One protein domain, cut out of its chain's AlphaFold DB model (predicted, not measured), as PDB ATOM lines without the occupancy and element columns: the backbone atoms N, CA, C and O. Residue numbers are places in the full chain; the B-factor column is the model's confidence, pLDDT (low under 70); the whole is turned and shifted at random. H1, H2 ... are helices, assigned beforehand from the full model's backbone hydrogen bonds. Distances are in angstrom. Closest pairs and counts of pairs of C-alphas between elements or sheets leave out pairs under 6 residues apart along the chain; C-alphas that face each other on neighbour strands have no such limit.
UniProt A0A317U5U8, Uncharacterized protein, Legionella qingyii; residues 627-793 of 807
ATOM      1  N   LYS A 627     332.613 201.893 234.060       86.44
ATOM      2  CA  LYS A 627     332.922 202.529 232.778       86.44
ATOM      3  C   LYS A 627     333.763 203.781 232.949       86.44
ATOM      4  O   LYS A 627     334.813 203.861 232.329       86.44
ATOM      5  N   ASN A 628     333.373 204.693 233.840       87.38
ATOM      6  CA  ASN A 628     334.139 205.916 234.094       87.38
ATOM      7  C   ASN A 628     335.590 205.602 234.503       87.38
ATOM      8  O   ASN A 628     336.529 206.263 234.064       87.38
ATOM      9  N   ARG A 629     335.798 204.565 235.323       86.81
ATOM     10  CA  ARG A 629     337.140 204.135 235.746       86.81
ATOM     11  C   ARG A 629     337.939 203.482 234.614       86.81
ATOM     12  O   ARG A 629     339.142 203.711 234.513       86.81
ATOM     13  N   LEU A 630     337.293 202.701 233.747       89.25
ATOM     14  CA  LEU A 630     337.929 202.141 232.550       89.25
ATOM     15  C   LEU A 630     338.255 203.220 231.508       89.25
ATOM     16  O   LEU A 630     339.305 203.156 230.873       89.25
ATOM     17  N   GLU A 631     337.400 204.227 231.356       89.75
ATOM     18  CA  GLU A 631     337.656 205.400 230.516       89.75
ATOM     19  C   GLU A 631     338.859 206.195 231.027       89.75
ATOM     20  O   GLU A 631     339.709 206.601 230.233       89.75
ATOM     21  N   GLU A 632     339.003 206.340 232.345       88.81
ATOM     22  CA  GLU A 632     340.185 206.958 232.950       88.81
ATOM     23  C   GLU A 632     341.461 206.135 232.691       88.81
ATOM     24  O   GLU A 632     342.497 206.685 232.306       88.81
ATOM     25  N   ALA A 633     341.390 204.806 232.818       90.81
ATOM     26  CA  ALA A 633     342.491 203.910 232.461       90.81
ATOM     27  C   ALA A 633     342.877 204.036 230.970       90.81
ATOM     28  O   ALA A 633     344.060 204.102 230.625       90.81
ATOM     29  N   ILE A 634     341.890 204.140 230.077       91.50
ATOM     30  CA  ILE A 634     342.105 204.390 228.644       91.50
ATOM     31  C   ILE A 634     342.757 205.758 228.419       91.50
ATOM     32  O   ILE A 634     343.706 205.861 227.641       91.50
ATOM     33  N   SER A 635     342.301 206.796 229.117       90.25
ATOM     34  CA  SER A 635     342.860 208.150 229.043       90.25
ATOM     35  C   SER A 635     344.341 208.183 229.444       90.25
ATOM     36  O   SER A 635     345.171 208.795 228.759       90.25
ATOM     37  N   LEU A 636     344.717 207.444 230.494       89.88
ATOM     38  CA  LEU A 636     346.113 207.254 230.904       89.88
ATOM     39  C   LEU A 636     346.955 206.597 229.799       89.88
ATOM     40  O   LEU A 636     348.040 207.085 229.467       89.88
ATOM     41  N   ILE A 637     346.444 205.525 229.186       91.75
ATOM     42  CA  ILE A 637     347.117 204.822 228.079       91.75
ATOM     43  C   ILE A 637     347.305 205.757 226.877       91.75
ATOM     44  O   ILE A 637     348.398 205.829 226.310       91.75
ATOM     45  N   GLN A 638     346.271 206.516 226.510       89.62
ATOM     46  CA  GLN A 638     346.317 207.470 225.401       89.62
ATOM     47  C   GLN A 638     347.310 208.608 225.660       89.62
ATOM     48  O   GLN A 638     348.039 209.014 224.755       89.62
ATOM     49  N   THR A 639     347.377 209.105 226.896       86.00
ATOM     50  CA  THR A 639     348.326 210.153 227.299       86.00
ATOM     51  C   THR A 639     349.769 209.668 227.174       86.00
ATOM     52  O   THR A 639     350.624 210.356 226.603       86.00
ATOM     53  N   TYR A 640     350.046 208.444 227.627       86.38
ATOM     54  CA  TYR A 640     351.368 207.851 227.464       86.38
ATOM     55  C   TYR A 640     351.713 207.598 225.991       86.38
ATOM     56  O   TYR A 640     352.815 207.929 225.552       86.38
ATOM     57  N   LYS A 641     350.761 207.097 225.196       87.62
ATOM     58  CA  LYS A 641     350.931 206.899 223.751       87.62
ATOM     59  C   LYS A 641     351.288 208.204 223.031       87.62
ATOM     60  O   LYS A 641     352.275 208.236 222.303       87.62
ATOM     61  N   LYS A 642     350.563 209.299 223.293       83.38
ATOM     62  CA  LYS A 642     350.879 210.630 222.736       83.38
ATOM     63  C   LYS A 642     352.285 211.098 223.118       83.38
ATOM     64  O   LYS A 642     352.971 211.716 222.310       83.38
ATOM     65  N   THR A 643     352.728 210.774 224.334       77.88
ATOM     66  CA  THR A 643     354.094 211.066 224.791       77.88
ATOM     67  C   THR A 643     355.128 210.287 223.969       77.88
ATOM     68  O   THR A 643     356.102 210.877 223.510       77.88
ATOM     69  N   LEU A 644     354.898 208.992 223.719       78.12
ATOM     70  CA  LEU A 644     355.769 208.167 222.868       78.12
ATOM     71  C   LEU A 644     355.843 208.699 221.427       78.12
ATOM     72  O   LEU A 644     356.934 208.785 220.866       78.12
ATOM     73  N   GLU A 645     354.708 209.103 220.851       77.75
ATOM     74  CA  GLU A 645     354.632 209.676 219.497       77.75
ATOM     75  C   GLU A 645     355.361 211.027 219.392       77.75
ATOM     76  O   GLU A 645     356.019 211.314 218.388       77.75
ATOM     77  N   ALA A 646     355.267 211.874 220.422       72.94
ATOM     78  CA  ALA A 646     355.982 213.149 220.472       72.94
ATOM     79  C   ALA A 646     357.505 212.949 220.572       72.94
ATOM     80  O   ALA A 646     358.268 213.653 219.906       72.94
ATOM     81  N   GLU A 647     357.950 211.967 221.360       69.75
ATOM     82  CA  GLU A 647     359.363 211.593 221.481       69.75
ATOM     83  C   GLU A 647     359.918 211.007 220.179       69.75
ATOM     84  O   GLU A 647     361.031 211.345 219.780       69.75
ATOM     85  N   GLU A 648     359.140 210.189 219.470       68.06
ATOM     86  CA  GLU A 648     359.536 209.637 218.170       68.06
ATOM     87  C   GLU A 648     359.766 210.729 217.112       68.06
ATOM     88  O   GLU A 648     360.673 210.615 216.286       68.06
ATOM     89  N   LYS A 649     358.996 211.823 217.176       66.56
ATOM     90  CA  LYS A 649     359.137 212.988 216.285       66.56
ATOM     91  C   LYS A 649     360.314 213.903 216.641       66.56
ATOM     92  O   LYS A 649     360.817 214.596 215.761       66.56
ATOM     93  N   THR A 650     360.740 213.942 217.904       59.66
ATOM     94  CA  THR A 650     361.770 214.884 218.394       59.66
ATOM     95  C   THR A 650     363.153 214.260 218.593       59.66
ATOM     96  O   THR A 650     364.146 214.986 218.577       59.66
ATOM     97  N   CYS A 651     363.262 212.938 218.754       51.25
ATOM     98  CA  CYS A 651     364.531 212.271 219.050       51.25
ATOM     99  C   CYS A 651     365.193 211.688 217.784       51.25
ATOM    100  O   CYS A 651     364.775 210.661 217.252       51.25
ATOM    101  N   SER A 652     366.274 212.322 217.316       43.41
ATOM    102  CA  SER A 652     367.068 211.911 216.142       43.41
ATOM    103  C   SER A 652     368.147 210.849 216.428       43.41
ATOM    104  O   SER A 652     368.888 210.475 215.519       43.41
ATOM    105  N   PHE A 653     368.249 210.327 217.657       44.78
ATOM    106  CA  PHE A 653     369.316 209.398 218.051       44.78
ATOM    107  C   PHE A 653     368.887 207.916 218.096       44.78
ATOM    108  O   PHE A 653     367.989 207.530 218.837       44.78
ATOM    109  N   LEU A 654     369.647 207.101 217.344       47.59
ATOM    110  CA  LEU A 654     369.838 205.636 217.381       47.59
ATOM    111  C   LEU A 654     368.611 204.707 217.230       47.59
ATOM    112  O   LEU A 654     367.657 204.712 218.002       47.59
ATOM    113  N   PHE A 655     368.743 203.774 216.276       48.62
ATOM    114  CA  PHE A 655     367.829 202.676 215.899       48.62
ATOM    115  C   PHE A 655     367.191 201.918 217.086       48.62
ATOM    116  O   PHE A 655     366.044 201.477 217.015       48.62
ATOM    117  N   PHE A 656     367.916 201.805 218.203       44.50
ATOM    118  CA  PHE A 656     367.466 201.124 219.419       44.50
ATOM    119  C   PHE A 656     366.331 201.849 220.156       44.50
ATOM    120  O   PHE A 656     365.513 201.188 220.790       44.50
ATOM    121  N   TYR A 657     366.229 203.179 220.069       54.72
ATOM    122  CA  TYR A 657     365.126 203.921 220.692       54.72
ATOM    123  C   TYR A 657     363.813 203.761 219.913       54.72
ATOM    124  O   TYR A 657     362.758 203.581 220.523       54.72
ATOM    125  N   LYS A 658     363.882 203.718 218.574       56.81
ATOM    126  CA  LYS A 658     362.707 203.533 217.704       56.81
ATOM    127  C   LYS A 658     362.049 202.164 217.889       56.81
ATOM    128  O   LYS A 658     360.848 202.093 218.126       56.81
ATOM    129  N   SER A 659     362.828 201.079 217.880       52.19
ATOM    130  CA  SER A 659     362.288 199.716 218.045       52.19
ATOM    131  C   SER A 659     361.608 199.501 219.410       52.19
ATOM    132  O   SER A 659     360.552 198.873 219.495       52.19
ATOM    133  N   ARG A 660     362.163 200.080 220.482       63.94
ATOM    134  CA  ARG A 660     361.615 199.962 221.844       63.94
ATOM    135  C   ARG A 660     360.342 200.780 222.038       63.94
ATOM    136  O   ARG A 660     359.409 200.303 222.682       63.94
ATOM    137  N   ASN A 661     360.286 201.991 221.486       72.56
ATOM    138  CA  ASN A 661     359.078 202.813 221.541       72.56
ATOM    139  C   ASN A 661     357.958 202.234 220.665       72.56
ATOM    140  O   ASN A 661     356.801 202.296 221.073       72.56
ATOM    141  N   HIS A 662     358.294 201.567 219.557       76.19
ATOM    142  CA  HIS A 662     357.322 200.856 218.726       76.19
ATOM    143  C   HIS A 662     356.626 199.717 219.492       76.19
ATOM    144  O   HIS A 662     355.404 199.706 219.592       76.19
ATOM    145  N   ALA A 663     357.381 198.838 220.168       79.81
ATOM    146  CA  ALA A 663     356.797 197.756 220.974       79.81
ATOM    147  C   ALA A 663     355.887 198.268 222.112       79.81
ATOM    148  O   ALA A 663     354.862 197.659 222.429       79.81
ATOM    149  N   LYS A 664     356.245 199.406 222.721       85.62
ATOM    150  CA  LYS A 664     355.438 200.075 223.751       85.62
ATOM    151  C   LYS A 664     354.180 200.728 223.175       85.62
ATOM    152  O   LYS A 664     353.126 200.644 223.804       85.62
ATOM    153  N   SER A 665     354.280 201.347 222.001       84.94
ATOM    154  CA  SER A 665     353.144 201.943 221.288       84.94
ATOM    155  C   SER A 665     352.138 200.868 220.874       84.94
ATOM    156  O   SER A 665     350.957 200.964 221.209       84.94
ATOM    157  N   ASP A 666     352.617 199.768 220.288       85.50
ATOM    158  CA  ASP A 666     351.798 198.609 219.922       85.50
ATOM    159  C   ASP A 666     351.086 197.991 221.127       85.50
ATOM    160  O   ASP A 666     349.930 197.568 221.031       85.50
ATOM    161  N   TYR A 667     351.771 197.919 222.272       90.69
ATOM    162  CA  TYR A 667     351.172 197.478 223.529       90.69
ATOM    163  C   TYR A 667     350.039 198.412 223.969       90.69
ATOM    164  O   TYR A 667     348.957 197.922 224.288       90.69
ATOM    165  N   CYS A 668     350.245 199.732 223.925       90.62
ATOM    166  CA  CYS A 668     349.217 200.715 224.276       90.62
ATOM    167  C   CYS A 668     347.992 200.603 223.358       90.62
ATOM    168  O   CYS A 668     346.872 200.561 223.856       90.62
ATOM    169  N   ILE A 669     348.196 200.471 222.041       89.81
ATOM    170  CA  ILE A 669     347.113 200.287 221.056       89.81
ATOM    171  C   ILE A 669     346.318 199.009 221.353       89.81
ATOM    172  O   ILE A 669     345.087 199.024 221.377       89.81
ATOM    173  N   SER A 670     347.022 197.903 221.604       92.25
ATOM    174  CA  SER A 670     346.392 196.604 221.866       92.25
ATOM    175  C   SER A 670     345.605 196.610 223.182       92.25
ATOM    176  O   SER A 670     344.505 196.066 223.245       92.25
ATOM    177  N   LEU A 671     346.158 197.228 224.231       93.38
ATOM    178  CA  LEU A 671     345.513 197.324 225.539       93.38
ATOM    179  C   LEU A 671     344.296 198.253 225.492       93.38
ATOM    180  O   LEU A 671     343.229 197.867 225.959       93.38
ATOM    181  N   GLU A 672     344.422 199.424 224.861       93.88
ATOM    182  CA  GLU A 672     343.313 200.359 224.640       93.88
ATOM    183  C   GLU A 672     342.146 199.674 223.915       93.88
ATOM    184  O   GLU A 672     341.000 199.774 224.353       93.88
ATOM    185  N   SER A 673     342.431 198.941 222.834       90.94
ATOM    186  CA  SER A 673     341.400 198.241 222.064       90.94
ATOM    187  C   SER A 673     340.660 197.192 222.896       90.94
ATOM    188  O   SER A 673     339.449 197.048 222.743       90.94
ATOM    189  N   LYS A 674     341.361 196.464 223.777       91.75
ATOM    190  CA  LYS A 674     340.723 195.472 224.656       91.75
ATOM    191  C   LYS A 674     339.874 196.127 225.734       91.75
ATOM    192  O   LYS A 674     338.752 195.691 225.943       91.75
ATOM    193  N   LEU A 675     340.354 197.197 226.364       91.62
ATOM    194  CA  LEU A 675     339.566 197.903 227.377       91.62
ATOM    195  C   LEU A 675     338.309 198.553 226.775       91.62
ATOM    196  O   LEU A 675     337.245 198.491 227.382       91.62
ATOM    197  N   LYS A 676     338.385 199.093 225.549       92.00
ATOM    198  CA  LYS A 676     337.206 199.587 224.810       92.00
ATOM    199  C   LYS A 676     336.190 198.481 224.507       92.00
ATOM    200  O   LYS A 676     334.984 198.714 224.586       92.00
ATOM    201  N   PHE A 677     336.667 197.283 224.176       88.81
ATOM    202  CA  PHE A 677     335.798 196.123 223.995       88.81
ATOM    203  C   PHE A 677     335.098 195.744 225.308       88.81
ATOM    204  O   PHE A 677     333.883 195.586 225.321       88.81
ATOM    205  N   GLU A 678     335.829 195.702 226.425       86.81
ATOM    206  CA  GLU A 678     335.257 195.397 227.746       86.81
ATOM    207  C   GLU A 678     334.208 196.437 228.189       86.81
ATOM    208  O   GLU A 678     333.165 196.053 228.710       86.81
ATOM    209  N   ILE A 679     334.397 197.731 227.881       87.00
ATOM    210  CA  ILE A 679     333.362 198.775 228.072       87.00
ATOM    211  C   ILE A 679     332.046 198.413 227.368       87.00
ATOM    212  O   ILE A 679     330.973 198.607 227.940       87.00
ATOM    213  N   THR A 680     332.128 197.855 226.158       83.38
ATOM    214  CA  THR A 680     330.952 197.448 225.371       83.38
ATOM    215  C   THR A 680     330.300 196.184 225.943       83.38
ATOM    216  O   THR A 680     329.079 196.042 225.914       83.38
ATOM    217  N   THR A 681     331.094 195.269 226.505       83.25
ATOM    218  CA  THR A 681     330.597 194.052 227.165       83.25
ATOM    219  C   THR A 681     329.841 194.371 228.457       83.25
ATOM    220  O   THR A 681     328.838 193.724 228.757       83.25
ATOM    221  N   ILE A 682     330.256 195.405 229.197       82.94
ATOM    222  CA  ILE A 682     329.602 195.831 230.449       82.94
ATOM    223  C   ILE A 682     328.138 196.246 230.231       82.94
ATOM    224  O   ILE A 682     327.303 196.018 231.108       82.94
ATOM    225  N   ASP A 683     327.792 196.778 229.055       75.25
ATOM    226  CA  ASP A 683     326.403 197.110 228.695       75.25
ATOM    227  C   ASP A 683     325.481 195.891 228.607       75.25
ATOM    228  O   ASP A 683     324.270 196.005 228.792       75.25
ATOM    229  N   GLN A 684     326.047 194.712 228.355       77.12
ATOM    230  CA  GLN A 684     325.295 193.478 228.134       77.12
ATOM    231  C   GLN A 684     325.038 192.698 229.434       77.12
ATOM    232  O   GLN A 684     324.253 191.747 229.438       77.12
ATOM    233  N   ILE A 685     325.671 193.100 230.542       79.25
ATOM    234  CA  ILE A 685     325.573 192.426 231.840       79.25
ATOM    235  C   ILE A 685     324.214 192.719 232.490       79.25
ATOM    236  O   ILE A 685     323.809 193.872 232.622       79.25
ATOM    237  N   LYS A 686     323.490 191.671 232.899       74.25
ATOM    238  CA  LYS A 686     322.126 191.786 233.454       74.25
ATOM    239  C   LYS A 686     322.068 191.741 234.978       74.25
ATOM    240  O   LYS A 686     321.075 192.192 235.538       74.25
ATOM    241  N   THR A 687     323.089 191.193 235.633       72.38
ATOM    242  CA  THR A 687     323.117 191.017 237.090       72.38
ATOM    243  C   THR A 687     324.388 191.607 237.688       72.38
ATOM    244  O   THR A 687     325.399 191.755 237.003       72.38
ATOM    245  N   ILE A 688     324.329 191.977 238.967       69.56
ATOM    246  CA  ILE A 688     325.456 192.607 239.662       69.56
ATOM    247  C   ILE A 688     326.593 191.611 239.943       69.56
ATOM    248  O   ILE A 688     327.749 192.024 239.988       69.56
ATOM    249  N   ASP A 689     326.266 190.322 240.095       69.88
ATOM    250  CA  ASP A 689     327.215 189.245 240.411       69.88
ATOM    251  C   ASP A 689     328.109 188.883 239.212       69.88
ATOM    252  O   ASP A 689     329.212 188.369 239.386       69.88
ATOM    253  N   ASP A 690     327.665 189.212 237.995       68.38
ATOM    254  CA  ASP A 690     328.415 189.005 236.752       68.38
ATOM    255  C   ASP A 690     329.435 190.135 236.471       68.38
ATOM    256  O   ASP A 690     330.212 190.055 235.513       68.38
ATOM    257  N   LEU A 691     329.449 191.211 237.273       71.75
ATOM    258  CA  LEU A 691     330.387 192.325 237.105       71.75
ATOM    259  C   LEU A 691     331.771 191.955 237.656       71.75
ATOM    260  O   LEU A 691     331.981 191.851 238.863       71.75
ATOM    261  N   CYS A 692     332.748 191.824 236.760       74.75
ATOM    262  CA  CYS A 692     334.157 191.704 237.132       74.75
ATOM    263  C   CYS A 692     334.688 193.014 237.743       74.75
ATOM    264  O   CYS A 692     334.257 194.107 237.364       74.75
ATOM    265  N   SER A 693     335.669 192.919 238.646       82.62
ATOM    266  CA  SER A 693     336.345 194.111 239.170       82.62
ATOM    267  C   SER A 693     337.169 194.802 238.072       82.62
ATOM    268  O   SER A 693     337.653 194.154 237.142       82.62
ATOM    269  N   ILE A 694     337.369 196.122 238.173       85.06
ATOM    270  CA  ILE A 694     338.194 196.870 237.202       85.06
ATOM    271  C   ILE A 694     339.623 196.319 237.171       85.06
ATOM    272  O   ILE A 694     340.211 196.175 236.098       85.06
ATOM    273  N   HIS A 695     340.147 195.953 238.342       87.00
ATOM    274  CA  HIS A 695     341.439 195.295 238.484       87.00
ATOM    275  C   HIS A 695     341.518 194.011 237.641       87.00
ATOM    276  O   HIS A 695     342.463 193.844 236.866       87.00
ATOM    277  N   ASP A 696     340.507 193.138 237.723       86.69
ATOM    278  CA  ASP A 696     340.468 191.884 236.959       86.69
ATOM    279  C   ASP A 696     340.355 192.136 235.456       86.69
ATOM    280  O   ASP A 696     341.038 191.486 234.664       86.69
ATOM    281  N   ILE A 697     339.530 193.107 235.051       88.94
ATOM    282  CA  ILE A 697     339.352 193.488 233.645       88.94
ATOM    283  C   ILE A 697     340.686 193.960 233.055       88.94
ATOM    284  O   ILE A 697     341.116 193.467 232.008       88.94
ATOM    285  N   ILE A 698     341.380 194.871 233.743       91.31
ATOM    286  CA  ILE A 698     342.662 195.411 233.281       91.31
ATOM    287  C   ILE A 698     343.740 194.325 233.254       91.31
ATOM    288  O   ILE A 698     344.451 194.202 232.254       91.31
ATOM    289  N   ASN A 699     343.852 193.498 234.297       92.12
ATOM    290  CA  ASN A 699     344.859 192.437 234.351       92.12
ATOM    291  C   ASN A 699     344.585 191.325 233.327       92.12
ATOM    292  O   ASN A 699     345.517 190.835 232.684       92.12
ATOM    293  N   LYS A 700     343.320 190.963 233.077       91.00
ATOM    294  CA  LYS A 700     342.937 190.027 232.009       91.00
ATOM    295  C   LYS A 700     343.278 190.592 230.631       91.00
ATOM    296  O   LYS A 700     343.877 189.884 229.814       91.00
ATOM    297  N   ALA A 701     342.966 191.865 230.382       90.56
ATOM    298  CA  ALA A 701     343.326 192.545 229.142       90.56
ATOM    299  C   ALA A 701     344.853 192.590 228.960       90.56
ATOM    300  O   ALA A 701     345.349 192.187 227.905       90.56
ATOM    301  N   HIS A 702     345.598 192.978 229.999       92.56
ATOM    302  CA  HIS A 702     347.060 192.986 230.025       92.56
ATOM    303  C   HIS A 702     347.648 191.613 229.689       92.56
ATOM    304  O   HIS A 702     348.374 191.484 228.702       92.56
ATOM    305  N   ASN A 703     347.285 190.576 230.448       90.94
ATOM    306  CA  ASN A 703     347.784 189.213 230.260       90.94
ATOM    307  C   ASN A 703     347.490 188.702 228.848       90.94
ATOM    308  O   ASN A 703     348.346 188.105 228.196       90.94
ATOM    309  N   SER A 704     346.295 189.005 228.342       90.00
ATOM    310  CA  SER A 704     345.891 188.642 226.993       90.00
ATOM    311  C   SER A 704     346.691 189.396 225.921       90.00
ATOM    312  O   SER A 704     346.977 188.830 224.871       90.00
ATOM    313  N   VAL A 705     347.062 190.670 226.122       90.94
ATOM    314  CA  VAL A 705     347.977 191.382 225.203       90.94
ATOM    315  C   VAL A 705     349.375 190.771 225.273       90.94
ATOM    316  O   VAL A 705     349.948 190.445 224.236       90.94
ATOM    317  N   ILE A 706     349.915 190.570 226.473       88.50
ATOM    318  CA  ILE A 706     351.270 190.050 226.685       88.50
ATOM    319  C   ILE A 706     351.451 188.645 226.094       88.50
ATOM    320  O   ILE A 706     352.504 188.370 225.519       88.50
ATOM    321  N   ALA A 707     350.437 187.779 226.168       86.00
ATOM    322  CA  ALA A 707     350.475 186.428 225.600       86.00
ATOM    323  C   ALA A 707     350.689 186.402 224.073       86.00
ATOM    324  O   ALA A 707     351.229 185.434 223.549       86.00
ATOM    325  N   THR A 708     350.302 187.468 223.365       81.50
ATOM    326  CA  THR A 708     350.424 187.570 221.896       81.50
ATOM    327  C   THR A 708     351.754 188.160 221.423       81.50
ATOM    328  O   THR A 708     352.013 188.227 220.222       81.50
ATOM    329  N   LYS A 709     352.614 188.621 222.341       83.06
ATOM    330  CA  LYS A 709     353.884 189.279 222.005       83.06
ATOM    331  C   LYS A 709     355.048 188.289 222.071       83.06
ATOM    332  O   LYS A 709     355.106 187.430 222.946       83.06
ATOM    333  N   ASN A 710     356.015 188.437 221.161       81.25
ATOM    334  CA  ASN A 710     357.247 187.646 221.197       81.25
ATOM    335  C   ASN A 710     358.093 187.972 222.448       81.25
ATOM    336  O   ASN A 710     357.900 189.003 223.097       81.25
ATOM    337  N   ASN A 711     359.062 187.110 222.776       77.69
ATOM    338  CA  ASN A 711     359.875 187.254 223.990       77.69
ATOM    339  C   ASN A 711     360.614 188.599 224.077       77.69
ATOM    340  O   ASN A 711     360.746 189.140 225.171       77.69
ATOM    341  N   VAL A 712     361.064 189.160 222.950       74.56
ATOM    342  CA  VAL A 712     361.784 190.445 222.911       74.56
ATOM    343  C   VAL A 712     360.842 191.607 223.233       74.56
ATOM    344  O   VAL A 712     361.144 192.419 224.102       74.56
ATOM    345  N   ALA A 713     359.669 191.656 222.602       75.50
ATOM    346  CA  ALA A 713     358.657 192.677 222.847       75.50
ATOM    347  C   ALA A 713     358.081 192.575 224.265       75.50
ATOM    348  O   ALA A 713     357.982 193.584 224.957       75.50
ATOM    349  N   LYS A 714     357.776 191.356 224.736       80.12
ATOM    350  CA  LYS A 714     357.348 191.109 226.120       80.12
ATOM    351  C   LYS A 714     358.380 191.650 227.102       80.12
ATOM    352  O   LYS A 714     358.031 192.391 228.011       80.12
ATOM    353  N   MET A 715     359.653 191.350 226.863       74.94
ATOM    354  CA  MET A 715     360.755 191.836 227.679       74.94
ATOM    355  C   MET A 715     360.867 193.369 227.669       74.94
ATOM    356  O   MET A 715     361.097 193.951 228.720       74.94
ATOM    357  N   GLU A 716     360.670 194.042 226.535       74.38
ATOM    358  CA  GLU A 716     360.684 195.514 226.465       74.38
ATOM    359  C   GLU A 716     359.483 196.180 227.155       74.38
ATOM    360  O   GLU A 716     359.609 197.290 227.682       74.38
ATOM    361  N   ILE A 717     358.336 195.499 227.194       79.62
ATOM    362  CA  ILE A 717     357.126 195.957 227.885       79.62
ATOM    363  C   ILE A 717     357.241 195.743 229.405       79.62
ATOM    364  O   ILE A 717     356.777 196.593 230.163       79.62
ATOM    365  N   THR A 718     357.866 194.647 229.858       72.31
ATOM    366  CA  THR A 718     357.885 194.251 231.281       72.31
ATOM    367  C   THR A 718     359.181 194.581 232.033       72.31
ATOM    368  O   THR A 718     359.140 194.753 233.250       72.31
ATOM    369  N   LYS A 719     360.347 194.717 231.370       64.69
ATOM    370  CA  LYS A 719     361.645 194.846 232.079       64.69
ATOM    371  C   LYS A 719     361.900 196.165 232.801       64.69
ATOM    372  O   LYS A 719     362.890 196.210 233.525       64.69
ATOM    373  N   GLY A 720     361.099 197.217 232.608       54.97
ATOM    374  CA  GLY A 720     361.250 198.490 233.335       54.97
ATOM    375  C   GLY A 720     362.714 198.916 233.545       54.97
ATOM    376  O   GLY A 720     363.196 198.948 234.666       54.97
ATOM    377  N   GLY A 721     363.477 199.125 232.468       44.91
ATOM    378  CA  GLY A 721     364.925 199.369 232.529       44.91
ATOM    379  C   GLY A 721     365.396 200.665 233.228       44.91
ATOM    380  O   GLY A 721     364.642 201.607 233.465       44.91
ATOM    381  N   SER A 722     366.711 200.723 233.459       42.31
ATOM    382  CA  SER A 722     367.493 201.724 234.213       42.31
ATOM    383  C   SER A 722     367.679 203.119 233.565       42.31
ATOM    384  O   SER A 722     368.486 203.904 234.059       42.31
ATOM    385  N   TYR A 723     367.000 203.451 232.463       44.19
ATOM    386  CA  TYR A 723     367.204 204.712 231.726       44.19
ATOM    387  C   TYR A 723     365.931 205.572 231.697       44.19
ATOM    388  O   TYR A 723     364.821 205.051 231.779       44.19
ATOM    389  N   PHE A 724     366.082 206.892 231.553       42.50
ATOM    390  CA  PHE A 724     365.037 207.927 231.695       42.50
ATOM    391  C   PHE A 724     363.713 207.711 230.905       42.50
ATOM    392  O   PHE A 724     362.722 208.369 231.210       42.50
ATOM    393  N   GLY A 725     363.651 206.788 229.932       48.91
ATOM    394  CA  GLY A 725     362.439 206.440 229.160       48.91
ATOM    395  C   GLY A 725     361.763 205.102 229.522       48.91
ATOM    396  O   GLY A 725     360.702 204.769 228.988       48.91
ATOM    397  N   THR A 726     362.351 204.289 230.403       54.09
ATOM    398  CA  THR A 726     361.828 202.958 230.771       54.09
ATOM    399  C   THR A 726     361.102 202.904 232.114       54.09
ATOM    400  O   THR A 726     360.362 201.950 232.343       54.09
ATOM    401  N   SER A 727     361.208 203.937 232.952       65.75
ATOM    402  CA  SER A 727     360.390 204.061 234.165       65.75
ATOM    403  C   SER A 727     358.929 204.402 233.865       65.75
ATOM    404  O   SER A 727     358.056 203.929 234.572       65.75
ATOM    405  N   ARG A 728     358.638 205.151 232.788       77.38
ATOM    406  CA  ARG A 728     357.273 205.629 232.488       77.38
ATOM    407  C   ARG A 728     356.287 204.531 232.085       77.38
ATOM    408  O   ARG A 728     355.133 204.605 232.481       77.38
ATOM    409  N   MET A 729     356.728 203.509 231.341       84.56
ATOM    410  CA  MET A 729     355.872 202.348 231.034       84.56
ATOM    411  C   MET A 729     355.516 201.599 232.319       84.56
ATOM    412  O   MET A 729     354.369 201.222 232.522       84.56
ATOM    413  N   LEU A 730     356.491 201.428 233.209       82.81
ATOM    414  CA  LEU A 730     356.267 200.768 234.485       82.81
ATOM    415  C   LEU A 730     355.377 201.619 235.410       82.81
ATOM    416  O   LEU A 730     354.494 201.072 236.061       82.81
ATOM    417  N   SER A 731     355.536 202.950 235.414       85.31
ATOM    418  CA  SER A 731     354.619 203.868 236.103       85.31
ATOM    419  C   SER A 731     353.198 203.777 235.546       85.31
ATOM    420  O   SER A 731     352.260 203.703 236.331       85.31
ATOM    421  N   LEU A 732     353.025 203.725 234.215       89.50
ATOM    422  CA  LEU A 732     351.717 203.506 233.589       89.50
ATOM    423  C   LEU A 732     351.115 202.181 234.059       89.50
ATOM    424  O   LEU A 732     349.979 202.156 234.510       89.50
ATOM    425  N   GLN A 733     351.871 201.086 233.983       89.75
ATOM    426  CA  GLN A 733     351.363 199.774 234.374       89.75
ATOM    427  C   GLN A 733     350.989 199.715 235.862       89.75
ATOM    428  O   GLN A 733     349.981 199.104 236.204       89.75
ATOM    429  N   ARG A 734     351.740 200.390 236.742       88.94
ATOM    430  CA  ARG A 734     351.384 200.516 238.163       88.94
ATOM    431  C   ARG A 734     350.150 201.397 238.379       88.94
ATOM    432  O   ARG A 734     349.302 201.018 239.172       88.94
ATOM    433  N   LEU A 735     349.997 202.511 237.653       91.00
ATOM    434  CA  LEU A 735     348.784 203.353 237.677       91.00
ATOM    435  C   LEU A 735     347.535 202.643 237.137       91.00
ATOM    436  O   LEU A 735     346.419 203.038 237.454       91.00
ATOM    437  N   LEU A 736     347.722 201.606 236.324       91.56
ATOM    438  CA  LEU A 736     346.669 200.705 235.850       91.56
ATOM    439  C   LEU A 736     346.427 199.519 236.802       91.56
ATOM    440  O   LEU A 736     345.629 198.645 236.490       91.56
ATOM    441  N   ASP A 737     347.134 199.470 237.932       91.19
ATOM    442  CA  ASP A 737     347.111 198.375 238.905       91.19
ATOM    443  C   ASP A 737     347.404 196.982 238.316       91.19
ATOM    444  O   ASP A 737     346.786 195.977 238.667       91.19
ATOM    445  N   ILE A 738     348.369 196.908 237.397       91.00
ATOM    446  CA  ILE A 738     348.809 195.635 236.822       91.00
ATOM    447  C   ILE A 738     349.697 194.893 237.827       91.00
ATOM    448  O   ILE A 738     350.776 195.365 238.200       91.00
ATOM    449  N   ASP A 739     349.291 193.683 238.208       86.69
ATOM    450  CA  ASP A 739     349.954 192.864 239.230       86.69
ATOM    451  C   ASP A 739     351.424 192.574 238.913       86.69
ATOM    452  O   ASP A 739     352.296 192.604 239.788       86.69
ATOM    453  N   GLU A 740     351.722 192.289 237.644       83.62
ATOM    454  CA  GLU A 740     353.085 192.022 237.184       83.62
ATOM    455  C   GLU A 740     354.000 193.250 237.376       83.62
ATOM    456  O   GLU A 740     355.179 193.103 237.704       83.62
ATOM    457  N   ALA A 741     353.470 194.471 237.267       85.25
ATOM    458  CA  ALA A 741     354.239 195.711 237.393       85.25
ATOM    459  C   ALA A 741     354.600 196.074 238.842       85.25
ATOM    460  O   ALA A 741     355.573 196.795 239.077       85.25
ATOM    461  N   TRP A 742     353.859 195.552 239.821       81.88
ATOM    462  CA  TRP A 742     354.203 195.656 241.243       81.88
ATOM    463  C   TRP A 742     355.268 194.636 241.665       81.88
ATOM    464  O   TRP A 742     356.021 194.874 242.609       81.88
ATOM    465  N   LYS A 743     355.370 193.516 240.937       78.62
ATOM    466  CA  LYS A 743     356.405 192.483 241.124       78.62
ATOM    467  C   LYS A 743     357.727 192.848 240.433       78.62
ATOM    468  O   LYS A 743     358.779 192.332 240.805       78.62
ATOM    469  N   ASN A 744     357.677 193.764 239.466       70.44
ATOM    470  CA  ASN A 744     358.815 194.256 238.691       70.44
ATOM    471  C   ASN A 744     359.217 195.690 239.115       70.44
ATOM    472  O   ASN A 744     358.421 196.441 239.677       70.44
ATOM    473  N   GLY A 745     360.470 196.095 238.859       60.69
ATOM    474  CA  GLY A 745     360.926 197.477 239.115       60.69
ATOM    475  C   GLY A 745     361.944 197.693 240.236       60.69
ATOM    476  O   GLY A 745     362.382 198.827 240.424       60.69
ATOM    477  N   ARG A 746     362.354 196.633 240.945       59.97
ATOM    478  CA  ARG A 746     363.428 196.694 241.948       59.97
ATOM    479  C   ARG A 746     364.787 196.450 241.301       59.97
ATOM    480  O   ARG A 746     364.957 195.518 240.510       59.97
ATOM    481  N   SER A 747     365.773 197.276 241.638       52.84
ATOM    482  CA  SER A 747     367.149 197.100 241.175       52.84
ATOM    483  C   SER A 747     367.734 195.792 241.710       52.84
ATOM    484  O   SER A 747     367.769 195.577 242.920       52.84
ATOM    485  N   LYS A 748     368.291 194.953 240.821       49.09
ATOM    486  CA  LYS A 748     369.063 193.757 241.214       49.09
ATOM    487  C   LYS A 748     370.292 194.082 242.075       49.09
ATOM    488  O   LYS A 748     370.791 193.190 242.746       49.09
ATOM    489  N   PHE A 749     370.780 195.325 242.037       46.25
ATOM    490  CA  PHE A 749     371.996 195.752 242.736       46.25
ATOM    491  C   PHE A 749     371.731 196.430 244.086       46.25
ATOM    492  O   PHE A 749     372.596 196.380 244.951       46.25
ATOM    493  N   PHE A 750     370.561 197.050 244.277       49.59
ATOM    494  CA  PHE A 750     370.283 197.872 245.465       49.59
ATOM    495  C   PHE A 750     368.982 197.517 246.199       49.59
ATOM    496  O   PHE A 750     368.714 198.104 247.236       49.59
ATOM    497  N   GLY A 751     368.147 196.603 245.684       52.28
ATOM    498  CA  GLY A 751     366.865 196.227 246.310       52.28
ATOM    499  C   GLY A 751     365.761 197.298 246.246       52.28
ATOM    500  O   GLY A 751     364.590 196.971 246.426       52.28
ATOM    501  N   ASP A 752     366.124 198.538 245.920       53.09
ATOM    502  CA  ASP A 752     365.251 199.705 245.800       53.09
ATOM    503  C   ASP A 752     364.581 199.846 244.421       53.09
ATOM    504  O   ASP A 752     365.139 199.446 243.392       53.09
ATOM    505  N   ASP A 753     363.409 200.493 244.389       55.41
ATOM    506  CA  ASP A 753     362.719 200.894 243.154       55.41
ATOM    507  C   ASP A 753     363.558 201.894 242.324       55.41
ATOM    508  O   ASP A 753     364.232 202.776 242.869       55.41
ATOM    509  N   PHE A 754     363.506 201.781 240.988       63.03
ATOM    510  CA  PHE A 754     364.267 202.640 240.065       63.03
ATOM    511  C   PHE A 754     364.025 204.149 240.292       63.03
ATOM    512  O   PHE A 754     362.898 204.585 240.529       63.03
ATOM    513  N   HIS A 755     365.064 204.983 240.121       56.66
ATOM    514  CA  HIS A 755     364.996 206.443 240.333       56.66
ATOM    515  C   HIS A 755     363.845 207.139 239.587       56.66
ATOM    516  O   HIS A 755     363.239 208.059 240.128       56.66
ATOM    517  N   GLY A 756     363.513 206.683 238.374       60.50
ATOM    518  CA  GLY A 756     362.415 207.241 237.582       60.50
ATOM    519  C   GLY A 756     361.009 206.901 238.098       60.50
ATOM    520  O   GLY A 756     360.062 207.601 237.759       60.50
ATOM    521  N   LEU A 757     360.861 205.846 238.908       67.94
ATOM    522  CA  LEU A 757     359.617 205.550 239.624       67.94
ATOM    523  C   LEU A 757     359.505 206.422 240.881       67.94
ATOM    524  O   LEU A 757     358.440 206.985 241.137       67.94
ATOM    525  N   LYS A 758     360.619 206.602 241.611       66.44
ATOM    526  CA  LYS A 758     360.685 207.469 242.802       66.44
ATOM    527  C   LYS A 758     360.277 208.914 242.480       66.44
ATOM    528  O   LYS A 758     359.570 209.526 243.271       66.44
ATOM    529  N   THR A 759     360.644 209.441 241.309       65.25
ATOM    530  CA  THR A 759     360.211 210.777 240.853       65.25
ATOM    531  C   THR A 759     358.737 210.854 240.453       65.25
ATOM    532  O   THR A 759     358.133 211.903 240.637       65.25
ATOM    533  N   SER A 760     358.144 209.767 239.945       68.62
ATOM    534  CA  SER A 760     356.703 209.712 239.635       68.62
ATOM    535  C   SER A 760     355.809 209.551 240.874       68.62
ATOM    536  O   SER A 760     354.611 209.791 240.808       68.62
ATOM    537  N   GLY A 761     356.377 209.134 242.012       72.38
ATOM    538  CA  GLY A 761     355.628 208.870 243.244       72.38
ATOM    539  C   GLY A 761     354.865 207.540 243.263       72.38
ATOM    540  O   GLY A 761     354.329 207.176 244.303       72.38
ATOM    541  N   VAL A 762     354.864 206.770 242.165       81.75
ATOM    542  CA  VAL A 762     354.175 205.468 242.039       81.75
ATOM    543  C   VAL A 762     355.017 204.325 242.639       81.75
ATOM    544  O   VAL A 762     355.372 203.337 241.982       81.75
ATOM    545  N   VAL A 763     355.419 204.506 243.898       80.25
ATOM    546  CA  VAL A 763     356.339 203.642 244.651       80.25
ATOM    547  C   VAL A 763     355.807 203.412 246.062       80.25
ATOM    548  O   VAL A 763     355.351 204.342 246.723       80.25
ATOM    549  N   GLY A 764     355.939 202.175 246.543       78.25
ATOM    550  CA  GLY A 764     355.612 201.797 247.917       78.25
ATOM    551  C   GLY A 764     354.126 201.529 248.169       78.25
ATOM    552  O   GLY A 764     353.261 201.785 247.331       78.25
ATOM    553  N   GLU A 765     353.842 201.000 249.361       80.44
ATOM    554  CA  GLU A 765     352.506 200.538 249.761       80.44
ATOM    555  C   GLU A 765     351.464 201.659 249.760       80.44
ATOM    556  O   GLU A 765     350.316 201.408 249.412       80.44
ATOM    557  N   LYS A 766     351.857 202.905 250.070       83.31
ATOM    558  CA  LYS A 766     350.935 204.049 250.035       83.31
ATOM    559  C   LYS A 766     350.390 204.293 248.622       83.31
ATOM    560  O   LYS A 766     349.183 204.419 248.454       83.31
ATOM    561  N   ALA A 767     351.261 204.326 247.610       84.75
ATOM    562  CA  ALA A 767     350.838 204.537 246.227       84.75
ATOM    563  C   ALA A 767     350.006 203.355 245.710       84.75
ATOM    564  O   ALA A 767     348.982 203.557 245.066       84.75
ATOM    565  N   GLN A 768     350.414 202.124 246.040       87.19
ATOM    566  CA  GLN A 768     349.650 200.929 245.683       87.19
ATOM    567  C   GLN A 768     348.261 200.927 246.326       87.19
ATOM    568  O   GLN A 768     347.286 200.577 245.668       87.19
ATOM    569  N   LYS A 769     348.160 201.339 247.594       85.19
ATOM    570  CA  LYS A 769     346.892 201.454 248.314       85.19
ATOM    571  C   LYS A 769     345.974 202.490 247.664       85.19
ATOM    572  O   LYS A 769     344.849 202.136 247.343       85.19
ATOM    573  N   ALA A 770     346.471 203.694 247.370       85.69
ATOM    574  CA  ALA A 770     345.685 204.740 246.708       85.69
ATOM    575  C   ALA A 770     345.161 204.307 245.324       85.69
ATOM    576  O   ALA A 770     344.019 204.585 244.964       85.69
ATOM    577  N   ILE A 771     345.975 203.581 244.550       88.69
ATOM    578  CA  ILE A 771     345.582 203.054 243.235       88.69
ATOM    579  C   ILE A 771     344.548 201.928 243.373       88.69
ATOM    580  O   ILE A 771     343.553 201.912 242.649       88.69
ATOM    581  N   LYS A 772     344.745 201.007 244.322       86.31
ATOM    582  CA  LYS A 772     343.772 199.944 244.603       86.31
ATOM    583  C   LYS A 772     342.444 200.511 245.079       86.31
ATOM    584  O   LYS A 772     341.409 200.084 244.592       86.31
ATOM    585  N   GLU A 773     342.454 201.488 245.979       83.44
ATOM    586  CA  GLU A 773     341.241 202.144 246.479       83.44
ATOM    587  C   GLU A 773     340.470 202.850 245.355       83.44
ATOM    588  O   GLU A 773     339.248 202.707 245.274       83.44
ATOM    589  N   PHE A 774     341.175 203.501 244.422       86.44
ATOM    590  CA  PHE A 774     340.575 204.102 243.228       86.44
ATOM    591  C   PHE A 774     339.834 203.075 242.350       86.44
ATOM    592  O   PHE A 774     338.702 203.324 241.919       86.44
ATOM    593  N   TYR A 775     340.437 201.904 242.112       83.44
ATOM    594  CA  TYR A 775     339.832 200.840 241.298       83.44
ATOM    595  C   TYR A 775     338.861 199.922 242.064       83.44
ATOM    596  O   TYR A 775     338.060 199.240 241.428       83.44
ATOM    597  N   LEU A 776     338.894 199.918 243.401       73.81
ATOM    598  CA  LEU A 776     337.942 199.207 244.269       73.81
ATOM    599  C   LEU A 776     336.690 200.038 244.590       73.81
ATOM    600  O   LEU A 776     335.685 199.465 245.001       73.81
ATOM    601  N   ALA A 777     336.731 201.357 244.364       62.03
ATOM    602  CA  ALA A 777     335.605 202.283 244.500       62.03
ATOM    603  C   ALA A 777     334.942 202.268 245.893       62.03
ATOM    604  O   ALA A 777     333.739 202.036 246.014       62.03
ATOM    605  N   ILE A 778     335.731 202.535 246.941       54.22
ATOM    606  CA  ILE A 778     335.235 202.620 248.328       54.22
ATOM    607  C   ILE A 778     334.735 204.040 248.682       54.22
ATOM    608  O   ILE A 778     333.863 204.145 249.531       54.22
ATOM    609  N   ASP A 779     335.175 205.098 247.984       53.25
ATOM    610  CA  ASP A 779     334.698 206.490 248.139       53.25
ATOM    611  C   ASP A 779     334.952 207.328 246.859       53.25
ATOM    612  O   ASP A 779     335.791 206.959 246.036       53.25
ATOM    613  N   ASP A 780     334.280 208.481 246.706       58.47
ATOM    614  CA  ASP A 780     334.483 209.459 245.604       58.47
ATOM    615  C   ASP A 780     335.771 210.309 245.762       58.47
ATOM    616  O   ASP A 780     336.012 211.274 245.029       58.47
ATOM    617  N   ASN A 781     336.612 209.991 246.749       63.69
ATOM    618  CA  ASN A 781     337.823 210.744 247.048       63.69
ATOM    619  C   ASN A 781     339.014 210.269 246.197       63.69
ATOM    620  O   ASN A 781     339.876 209.522 246.654       63.69
ATOM    621  N   ASP A 782     339.084 210.756 244.959       79.88
ATOM    622  CA  ASP A 782     340.131 210.389 243.994       79.88
ATOM    623  C   ASP A 782     341.402 211.250 244.092       79.88
ATOM    624  O   ASP A 782     342.277 211.175 243.224       79.88
ATOM    625  N   VAL A 783     341.517 212.102 245.116       81.69
ATOM    626  CA  VAL A 783     342.553 213.147 245.196       81.69
ATOM    627  C   VAL A 783     343.964 212.557 245.159       81.69
ATOM    628  O   VAL A 783     344.807 213.045 244.407       81.69
ATOM    629  N   GLU A 784     344.227 211.486 245.917       82.69
ATOM    630  CA  GLU A 784     345.558 210.860 245.939       82.69
ATOM    631  C   GLU A 784     345.899 210.168 244.606       82.69
ATOM    632  O   GLU A 784     347.039 210.253 244.144       82.69
ATOM    633  N   PHE A 785     344.924 209.539 243.940       87.69
ATOM    634  CA  PHE A 785     345.132 208.933 242.621       87.69
ATOM    635  C   PHE A 785     345.381 209.995 241.542       87.69
ATOM    636  O   PHE A 785     346.311 209.860 240.744       87.69
ATOM    637  N   GLN A 786     344.595 211.074 241.532       85.81
ATOM    638  CA  GLN A 786     344.763 212.164 240.572       85.81
ATOM    639  C   GLN A 786     346.096 212.902 240.777       85.81
ATOM    640  O   GLN A 786     346.747 213.254 239.794       85.81
ATOM    641  N   ASP A 787     346.566 213.068 242.018       84.00
ATOM    642  CA  ASP A 787     347.907 213.605 242.299       84.00
ATOM    643  C   ASP A 787     349.015 212.675 241.760       84.00
ATOM    644  O   ASP A 787     349.927 213.130 241.064       84.00
ATOM    645  N   LEU A 788     348.905 211.355 241.967       86.25
ATOM    646  CA  LEU A 788     349.838 210.370 241.392       86.25
ATOM    647  C   LEU A 788     349.847 210.398 239.855       86.25
ATOM    648  O   LEU A 788     350.918 210.383 239.236       86.25
ATOM    649  N   LYS A 789     348.670 210.477 239.227       86.19
ATOM    650  CA  LYS A 789     348.521 210.616 237.773       86.19
ATOM    651  C   LYS A 789     349.185 211.894 237.268       86.19
ATOM    652  O   LYS A 789     350.019 211.814 236.369       86.19
ATOM    653  N   ASN A 790     348.873 213.047 237.856       81.88
ATOM    654  CA  ASN A 790     349.374 214.345 237.400       81.88
ATOM    655  C   ASN A 790     350.892 214.488 237.587       81.88
ATOM    656  O   ASN A 790     351.558 215.108 236.760       81.88
ATOM    657  N   ARG A 791     351.469 213.865 238.622       78.38
ATOM    658  CA  ARG A 791     352.931 213.785 238.800       78.38
ATOM    659  C   ARG A 791     353.604 212.882 237.771       78.38
ATOM    660  O   ARG A 791     354.733 213.151 237.362       78.38
ATOM    661  N   THR A 792     352.933 211.807 237.361       77.69
ATOM    662  CA  THR A 792     353.477 210.838 236.399       77.69
ATOM    663  C   THR A 792     353.345 211.326 234.953       77.69
ATOM    664  O   THR A 792     354.277 211.159 234.161       77.69
ATOM    665  N   PHE A 793     352.215 211.951 234.618       77.25
ATOM    666  CA  PHE A 793     351.861 212.447 233.287       77.25
ATOM    667  C   PHE A 793     351.226 213.851 233.385       77.25
ATOM    668  O   PHE A 793     350.003 213.975 233.303       77.25
TER     669      PHE A 793
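AT A GLANCE: This is residues 627 to 793 of the 807 residues of an uncharacterized protein of Legionella qingyii (UniProt A0A317U5U8). A long helical hairpin, H1 and H2, forms one side of an elongated body, and seven shorter helices pack beside it and beyond it. H5 is in the middle, side by side with H1 and running the opposite way; H3 and H4 cross H2, while H6, H7, H8 and H9 gather round H5 on the side away from the hairpin. The hairpin's turn, residues 649 to 656, sticks out at one end, and residues 684 to 689 stick out at the other. The printed part has 167 residues with nine named helices, H1 to H9 in chain order, and no named strand: all helix. It is compact, with a radius of gyration of the C-alphas of 16.0 A, and spans 52 by 31 by 27 A.

IN THESE COORDINATES: H1 covers residues 627 to 650, 34.5 A long, from C-alpha 627 at (332.922, 202.529, 232.778). H2, the longest helix, covers residues 655 to 682, 41.5 A. H3 is residues 694 to 707, 19.9 A, and H4 residues 711 to 718. H5 is residues 727 to 735, 12.1 A, with C-alpha 727 at (360.390, 204.061, 234.165). H6 is residues 739 to 743 and H7 residues 755 to 760. H8 is residues 764 to 776, 18.2 A, and H9 residues 783 to 792, 14.2 A, ending with C-alpha 792 at (353.477, 210.838, 236.399).

HOW THE PARTS SIT: H1 and H2 are a hairpin: they touch, closest at the C-alphas of Ile 634 and Glu 672, 5.8 A, at a shallow tilt of 19 degrees, opposite ways. With residues 667 to 678 alone H2 touches H3, closest at the C-alphas of Lys 674 and Ala 701, 6.0 A, at a steep tilt of 46 degrees. With residues 660 to 667 alone it touches H4, closest at the C-alphas of Ala 663 and Ala 713, 5.7 A, about perpendicular at 72 degrees, only just. H5, the hub, touches four helices. H1 touches it with residues 636 to 640 alone, closest at the C-alphas of Leu 636 and Leu 732, 7.3 A, at a shallow tilt of 8 degrees, opposite ways. H5 touches H6, closest at the C-alphas of Arg 734 and Ala 741, 5.6 A, and H7, closest at the C-alphas of Ser 727 and Gly 756, 5.1 A. H5 and H9 only just touch, with 3 pairs of C-alphas within 8 A, the closest those of Ser 731 and Thr 792, 7.1 A. H8 touches H9, closest at the C-alphas of Ala 770 and Phe 785, 5.9 A. H3 and H8 touch only at their ends, closest at the C-alphas of Ile 694 and Tyr 775, 5.9 A. Every O i to N i+4 pair is within hydrogen-bond range in H1, H3, H4, H5, H6, H8 and H9, against 23 of 24 in H2 and 1 of 2 in H7.

THE WHOLE: The C-alphas farthest apart, those of Phe 653 and Thr 687, are 53.2 A apart. The printed part has no cut; the links H2 to H3 and H6 to H7 are long. The mean pLDDT of the printed part is 76.5, and it is under 70 at residues 647 to 660, 688 to 690, 719 to 727, 745 to 760 and 777 to 781.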